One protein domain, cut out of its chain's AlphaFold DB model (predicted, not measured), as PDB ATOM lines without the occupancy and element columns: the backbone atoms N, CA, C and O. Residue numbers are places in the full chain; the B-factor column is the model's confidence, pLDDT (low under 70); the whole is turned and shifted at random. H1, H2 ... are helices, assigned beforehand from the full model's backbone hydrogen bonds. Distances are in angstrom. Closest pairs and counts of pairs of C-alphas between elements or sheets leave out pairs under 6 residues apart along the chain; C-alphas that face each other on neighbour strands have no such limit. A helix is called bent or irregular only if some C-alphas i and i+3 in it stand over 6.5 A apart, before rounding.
ATOM      1  N   ALA A   2      15.783 -35.399  51.128       73.50
ATOM      2  CA  ALA A   2      16.364 -34.084  50.787       73.50
ATOM      3  C   ALA A   2      15.869 -33.507  49.443       73.50
ATOM      4  O   ALA A   2      15.442 -32.358  49.389       73.50
ATOM      5  N   LYS A   3      15.822 -34.330  48.385       65.88
ATOM      6  CA  LYS A   3      15.332 -33.930  47.052       65.88
ATOM      7  C   LYS A   3      13.868 -33.458  47.068       65.88
ATOM      8  O   LYS A   3      13.545 -32.452  46.452       65.88
ATOM      9  N   ALA A   4      13.009 -34.128  47.842       72.12
ATOM     10  CA  ALA A   4      11.599 -33.758  47.992       72.12
ATOM     11  C   ALA A   4      11.419 -32.415  48.723       72.12
ATOM     12  O   ALA A   4      10.593 -31.605  48.321       72.12
ATOM     13  N   LYS A   5      12.230 -32.144  49.757       73.62
ATOM     14  CA  LYS A   5      12.214 -30.853  50.467       73.62
ATOM     15  C   LYS A   5      12.653 -29.697  49.564       73.62
ATOM     16  O   LYS A   5      12.039 -28.638  49.601       73.62
ATOM     17  N   VAL A   6      13.679 -29.911  48.738       75.94
ATOM     18  CA  VAL A   6      14.154 -28.915  47.762       75.94
ATOM     19  C   VAL A   6      13.106 -28.666  46.674       75.94
ATOM     20  O   VAL A   6      12.825 -27.513  46.363       75.94
ATOM     21  N   ALA A   7      12.476 -29.720  46.149       74.56
ATOM     22  CA  ALA A   7      11.403 -29.592  45.163       74.56
ATOM     23  C   ALA A   7      10.189 -28.830  45.723       74.56
ATOM     24  O   ALA A   7       9.667 -27.936  45.063       74.56
ATOM     25  N   LEU A   8       9.789 -29.122  46.966       78.44
ATOM     26  CA  LEU A   8       8.715 -28.404  47.654       78.44
ATOM     27  C   LEU A   8       9.054 -26.917  47.835       78.44
ATOM     28  O   LEU A   8       8.227 -26.057  47.548       78.44
ATOM     29  N   ALA A   9      10.274 -26.610  48.284       79.62
ATOM     30  CA  ALA A   9      10.723 -25.232  48.466       79.62
ATOM     31  C   ALA A   9      10.739 -24.459  47.138       79.62
ATOM     32  O   ALA A   9      10.236 -23.338  47.078       79.62
ATOM     33  N   ALA A  10      11.244 -25.069  46.062       76.94
ATOM     34  CA  ALA A  10      11.227 -24.473  44.729       76.94
ATOM     35  C   ALA A  10       9.792 -24.216  44.239       76.94
ATOM     36  O   ALA A  10       9.505 -23.135  43.729       76.94
ATOM     37  N   PHE A  11       8.876 -25.165  44.458       80.69
ATOM     38  CA  PHE A  11       7.473 -25.021  44.072       80.69
ATOM     39  C   PHE A  11       6.775 -23.882  44.827       80.69
ATOM     40  O   PHE A  11       6.072 -23.081  44.218       80.69
ATOM     41  N   LEU A  12       7.010 -23.759  46.139       82.12
ATOM     42  CA  LEU A  12       6.438 -22.686  46.957       82.12
ATOM     43  C   LEU A  12       6.977 -21.304  46.572       82.12
ATOM     44  O   LEU A  12       6.203 -20.354  46.492       82.12
ATOM     45  N   ILE A  13       8.281 -21.187  46.309       81.75
ATOM     46  CA  ILE A  13       8.904 -19.913  45.924       81.75
ATOM     47  C   ILE A  13       8.409 -19.476  44.543       81.75
ATOM     48  O   ILE A  13       7.941 -18.350  44.388       81.75
ATOM     49  N   VAL A  14       8.460 -20.366  43.547       79.94
ATOM     50  CA  VAL A  14       8.019 -20.054  42.179       79.94
ATOM     51  C   VAL A  14       6.513 -19.788  42.140       79.94
ATOM     52  O   VAL A  14       6.085 -18.808  41.533       79.94
ATOM     53  N   GLY A  15       5.713 -20.601  42.835       74.88
ATOM     54  CA  GLY A  15       4.267 -20.408  42.941       74.88
ATOM     55  C   GLY A  15       3.890 -19.104  43.647       74.88
ATOM     56  O   GLY A  15       3.003 -18.393  43.179       74.88
ATOM     57  N   GLY A  16       4.590 -18.748  44.729       76.19
ATOM     58  CA  GLY A  16       4.374 -17.496  45.458       76.19
ATOM     59  C   GLY A  16       4.713 -16.258  44.626       76.19
ATOM     60  O   GLY A  16       3.933 -15.307  44.590       76.19
ATOM     61  N   ILE A  17       5.834 -16.290  43.899       75.62
ATOM     62  CA  ILE A  17       6.222 -15.207  42.986       75.62
ATOM     63  C   ILE A  17       5.202 -15.083  41.851       75.62
ATOM     64  O   ILE A  17       4.699 -13.988  41.613       75.62
ATOM     65  N   ALA A  18       4.817 -16.192  41.214       69.75
ATOM     66  CA  ALA A  18       3.824 -16.180  40.143       69.75
ATOM     67  C   ALA A  18       2.467 -15.617  40.606       69.75
ATOM     68  O   ALA A  18       1.869 -14.806  39.902       69.75
ATOM     69  N   ALA A  19       2.011 -15.976  41.812       69.38
ATOM     70  CA  ALA A  19       0.777 -15.439  42.388       69.38
ATOM     71  C   ALA A  19       0.848 -13.921  42.635       69.38
ATOM     72  O   ALA A  19      -0.150 -13.227  42.463       69.38
ATOM     73  N   SER A  20       2.023 -13.390  42.998       70.00
ATOM     74  CA  SER A  20       2.211 -11.949  43.231       70.00
ATOM     75  C   SER A  20       2.209 -11.094  41.957       70.00
ATOM     76  O   SER A  20       1.984  -9.890  42.033       70.00
ATOM     77  N   THR A  21       2.435 -11.698  40.788       66.81
ATOM     78  CA  THR A  21       2.537 -10.985  39.498       66.81
ATOM     79  C   THR A  21       1.227 -10.901  38.716       66.81
ATOM     80  O   THR A  21       1.203 -10.411  37.591       66.81
ATOM     81  N   VAL A  22       0.131 -11.397  39.284       71.44
ATOM     82  CA  VAL A  22      -1.136 -11.556  38.570       71.44
ATOM     83  C   VAL A  22      -2.013 -10.327  38.742       71.44
ATOM     84  O   VAL A  22      -2.457 -10.010  39.842       71.44
ATOM     85  N   THR A  23      -2.316  -9.676  37.625       74.50
ATOM     86  CA  THR A  23      -3.244  -8.542  37.545       74.50
ATOM     87  C   THR A  23      -4.657  -8.945  37.117       74.50
ATOM     88  O   THR A  23      -5.605  -8.228  37.426       74.50
ATOM     89  N   GLU A  24      -4.831 -10.100  36.462       77.88
ATOM     90  CA  GLU A  24      -6.123 -10.584  35.950       77.88
ATOM     91  C   GLU A  24      -6.442 -12.008  36.427       77.88
ATOM     92  O   GLU A  24      -5.625 -12.925  36.322       77.88
ATOM     93  N   ARG A  25      -7.661 -12.203  36.948       76.12
ATOM     94  CA  ARG A  25      -8.076 -13.436  37.639       76.12
ATOM     95  C   ARG A  25      -8.218 -14.642  36.707       76.12
ATOM     96  O   ARG A  25      -7.751 -15.727  37.044       76.12
ATOM     97  N   ASP A  26      -8.859 -14.464  35.560       75.56
ATOM     98  CA  ASP A  26      -9.229 -15.566  34.664       75.56
ATOM     99  C   ASP A  26      -8.020 -16.277  34.023       75.56
ATOM    100  O   ASP A  26      -7.915 -17.501  34.164       75.56
ATOM    101  N   PRO A  27      -7.051 -15.574  33.397       75.38
ATOM    102  CA  PRO A  27      -5.867 -16.230  32.835       75.38
ATOM    103  C   PRO A  27      -4.986 -16.870  33.914       75.38
ATOM    104  O   PRO A  27      -4.367 -17.907  33.669       75.38
ATOM    105  N   PHE A  28      -4.969 -16.311  35.127       76.88
ATOM    106  CA  PHE A  28      -4.241 -16.900  36.246       76.88
ATOM    107  C   PHE A  28      -4.830 -18.221  36.708       76.88
ATOM    108  O   PHE A  28      -4.078 -19.169  36.900       76.88
ATOM    109  N   VAL A  29      -6.152 -18.313  36.869       79.00
ATOM    110  CA  VAL A  29      -6.792 -19.565  37.296       79.00
ATOM    111  C   VAL A  29      -6.502 -20.673  36.284       79.00
ATOM    112  O   VAL A  29      -6.148 -21.781  36.679       79.00
ATOM    113  N   ILE A  30      -6.570 -20.360  34.987       77.38
ATOM    114  CA  ILE A  30      -6.265 -21.313  33.916       77.38
ATOM    115  C   ILE A  30      -4.792 -21.744  33.982       77.38
ATOM    116  O   ILE A  30      -4.507 -22.941  34.037       77.38
ATOM    117  N   ALA A  31      -3.855 -20.795  34.032       74.75
ATOM    118  CA  ALA A  31      -2.425 -21.095  34.104       74.75
ATOM    119  C   ALA A  31      -2.056 -21.875  35.378       74.75
ATOM    120  O   ALA A  31      -1.300 -22.843  35.317       74.75
ATOM    121  N   PHE A  32      -2.633 -21.504  36.521       79.00
ATOM    122  CA  PHE A  32      -2.427 -22.174  37.801       79.00
ATOM    123  C   PHE A  32      -2.901 -23.627  37.760       79.00
ATOM    124  O   PHE A  32      -2.166 -24.516  38.186       79.00
ATOM    125  N   PHE A  33      -4.086 -23.891  37.200       78.56
ATOM    126  CA  PHE A  33      -4.594 -25.255  37.042       78.56
ATOM    127  C   PHE A  33      -3.653 -26.119  36.199       78.56
ATOM    128  O   PHE A  33      -3.329 -27.235  36.606       78.56
ATOM    129  N   TRP A  34      -3.163 -25.596  35.071       76.75
ATOM    130  CA  TRP A  34      -2.234 -26.320  34.198       76.75
ATOM    131  C   TRP A  34      -0.873 -26.568  34.848       76.75
ATOM    132  O   TRP A  34      -0.336 -27.668  34.728       76.75
ATOM    133  N   VAL A  35      -0.324 -25.590  35.569       80.88
ATOM    134  CA  VAL A  35       0.962 -25.736  36.271       80.88
ATOM    135  C   VAL A  35       0.847 -26.712  37.440       80.88
ATOM    136  O   VAL A  35       1.736 -27.539  37.632       80.88
ATOM    137  N   LEU A  36      -0.253 -26.667  38.196       80.88
ATOM    138  CA  LEU A  36      -0.496 -27.585  39.307       80.88
ATOM    139  C   LEU A  36      -0.662 -29.024  38.802       80.88
ATOM    140  O   LEU A  36       0.055 -29.914  39.253       80.88
ATOM    141  N   PHE A  37      -1.565 -29.257  37.844       78.56
ATOM    142  CA  PHE A  37      -1.792 -30.597  37.297       78.56
ATOM    143  C   PHE A  37      -0.579 -31.120  36.527       78.56
ATOM    144  O   PHE A  37      -0.201 -32.276  36.709       78.56
ATOM    145  N   GLY A  38       0.069 -30.279  35.720       80.81
ATOM    146  CA  GLY A  38       1.297 -30.631  35.009       80.81
ATOM    147  C   GLY A  38       2.451 -30.940  35.963       80.81
ATOM    148  O   GLY A  38       3.170 -31.913  35.758       80.81
ATOM    149  N   GLY A  39       2.587 -30.175  37.050       80.62
ATOM    150  CA  GLY A  39       3.579 -30.415  38.098       80.62
ATOM    151  C   GLY A  39       3.334 -31.717  38.860       80.62
ATOM    152  O   GLY A  39       4.273 -32.483  39.077       80.62
ATOM    153  N   VAL A  40       2.078 -32.016  39.207       81.62
ATOM    154  CA  VAL A  40       1.698 -33.295  39.830       81.62
ATOM    155  C   VAL A  40       1.945 -34.459  38.870       81.62
ATOM    156  O   VAL A  40       2.540 -35.451  39.278       81.62
ATOM    157  N   ALA A  41       1.568 -34.341  37.596       78.62
ATOM    158  CA  ALA A  41       1.812 -35.376  36.592       78.62
ATOM    159  C   ALA A  41       3.314 -35.619  36.358       78.62
ATOM    160  O   ALA A  41       3.743 -36.767  36.286       78.62
ATOM    161  N   ALA A  42       4.126 -34.560  36.302       76.94
ATOM    162  CA  ALA A  42       5.577 -34.668  36.181       76.94
ATOM    163  C   ALA A  42       6.208 -35.314  37.423       76.94
ATOM    164  O   ALA A  42       7.072 -36.177  37.291       76.94
ATOM    165  N   ALA A  43       5.750 -34.951  38.625       75.50
ATOM    166  CA  ALA A  43       6.188 -35.595  39.859       75.50
ATOM    167  C   ALA A  43       5.821 -37.084  39.858       75.50
ATOM    168  O   ALA A  43       6.676 -37.925  40.121       75.50
ATOM    169  N   LEU A  44       4.583 -37.424  39.489       76.44
ATOM    170  CA  LEU A  44       4.154 -38.811  39.342       76.44
ATOM    171  C   LEU A  44       5.003 -39.551  38.312       76.44
ATOM    172  O   LEU A  44       5.436 -40.648  38.608       76.44
ATOM    173  N   ALA A  45       5.324 -38.965  37.158       76.56
ATOM    174  CA  ALA A  45       6.196 -39.599  36.168       76.56
ATOM    175  C   ALA A  45       7.632 -39.815  36.684       76.56
ATOM    176  O   ALA A  45       8.240 -40.843  36.399       76.56
ATOM    177  N   MET A  46       8.170 -38.880  37.474       68.94
ATOM    178  CA  MET A  46       9.498 -39.015  38.085       68.94
ATOM    179  C   MET A  46       9.550 -40.102  39.168       68.94
ATOM    180  O   MET A  46      10.597 -40.718  39.347       68.94
ATOM    181  N   PHE A  47       8.448 -40.332  39.887       65.06
ATOM    182  CA  PHE A  47       8.361 -41.333  40.961       65.06
ATOM    183  C   PHE A  47       7.729 -42.663  40.532       65.06
ATOM    184  O   PHE A  47       7.927 -43.664  41.205       65.06
ATOM    185  N   ALA A  48       6.996 -42.688  39.421       65.50
ATOM    186  CA  ALA A  48       6.517 -43.895  38.748       65.50
ATOM    187  C   ALA A  48       7.555 -44.450  37.766       65.50
ATOM    188  O   ALA A  48       7.283 -45.427  37.067       65.50
ATOM    189  N   GLY A  49       8.740 -43.830  37.703       56.06
ATOM    190  CA  GLY A  49       9.910 -44.466  37.127       56.06
ATOM    191  C   GLY A  49      10.076 -45.849  37.760       56.06
ATOM    192  O   GLY A  49       9.800 -46.001  38.950       56.06
TER     193      GLY A  49
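What this domain is: This is residues 2 to 49 of the 93 residues of an uncharacterized protein of Schlegelella koreensis (UniProt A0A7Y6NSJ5). Two long helices lie side by side as the arms of a loose U: H2, the longer one, runs back along H1, with a slight gap between them. Residues 20 to 27 stick out at the closed end, where the chain turns, and residues 44 to 49 stick out at the open end. The printed part has 48 residues with two named helices, H1 then H2, and no named strand; its class is all helix. It is loose, with a radius of gyration of the C-alphas of 12.4 A, and its outline, 37 by 18 by 6 A, is only just a rod.

How they stand to each other: Start at H2, residues 25 to 47, and look across to H1, residues 2 to 20. The two are near each other, with 12 pairs of C-alphas within 10 A; their closest C-alphas are 8.1 A apart. Look along the backbones of H1 and H2: every O i to N i+4 pair is within hydrogen-bond range.

Where its parts are: Find C-alpha 25 at (-8.076, -13.436, 37.639); from there H2 runs 32.5 A to C-alpha 47 at (8.361, -41.333, 40.961). Then go to C-alpha 2 at (16.364, -34.084, 50.787), where H1 begins; it runs 27.3 A to C-alpha 20. Neither helix is bent.

The domain as a whole: The two C-alphas farthest apart are those of Thr 23, in the turn, and Gly 49, at 38.3 A. The C-alphas of Ala 2 and Gly 49, the first and last printed, are 18.3 A apart. The link from H1 to H2 is tight, with 4 residues, and the printed part has no cut. The mean pLDDT of the printed part is 75.3; look for values under 70 at residue 3, residues 18 to 19, residue 21 and residues 46 to 49.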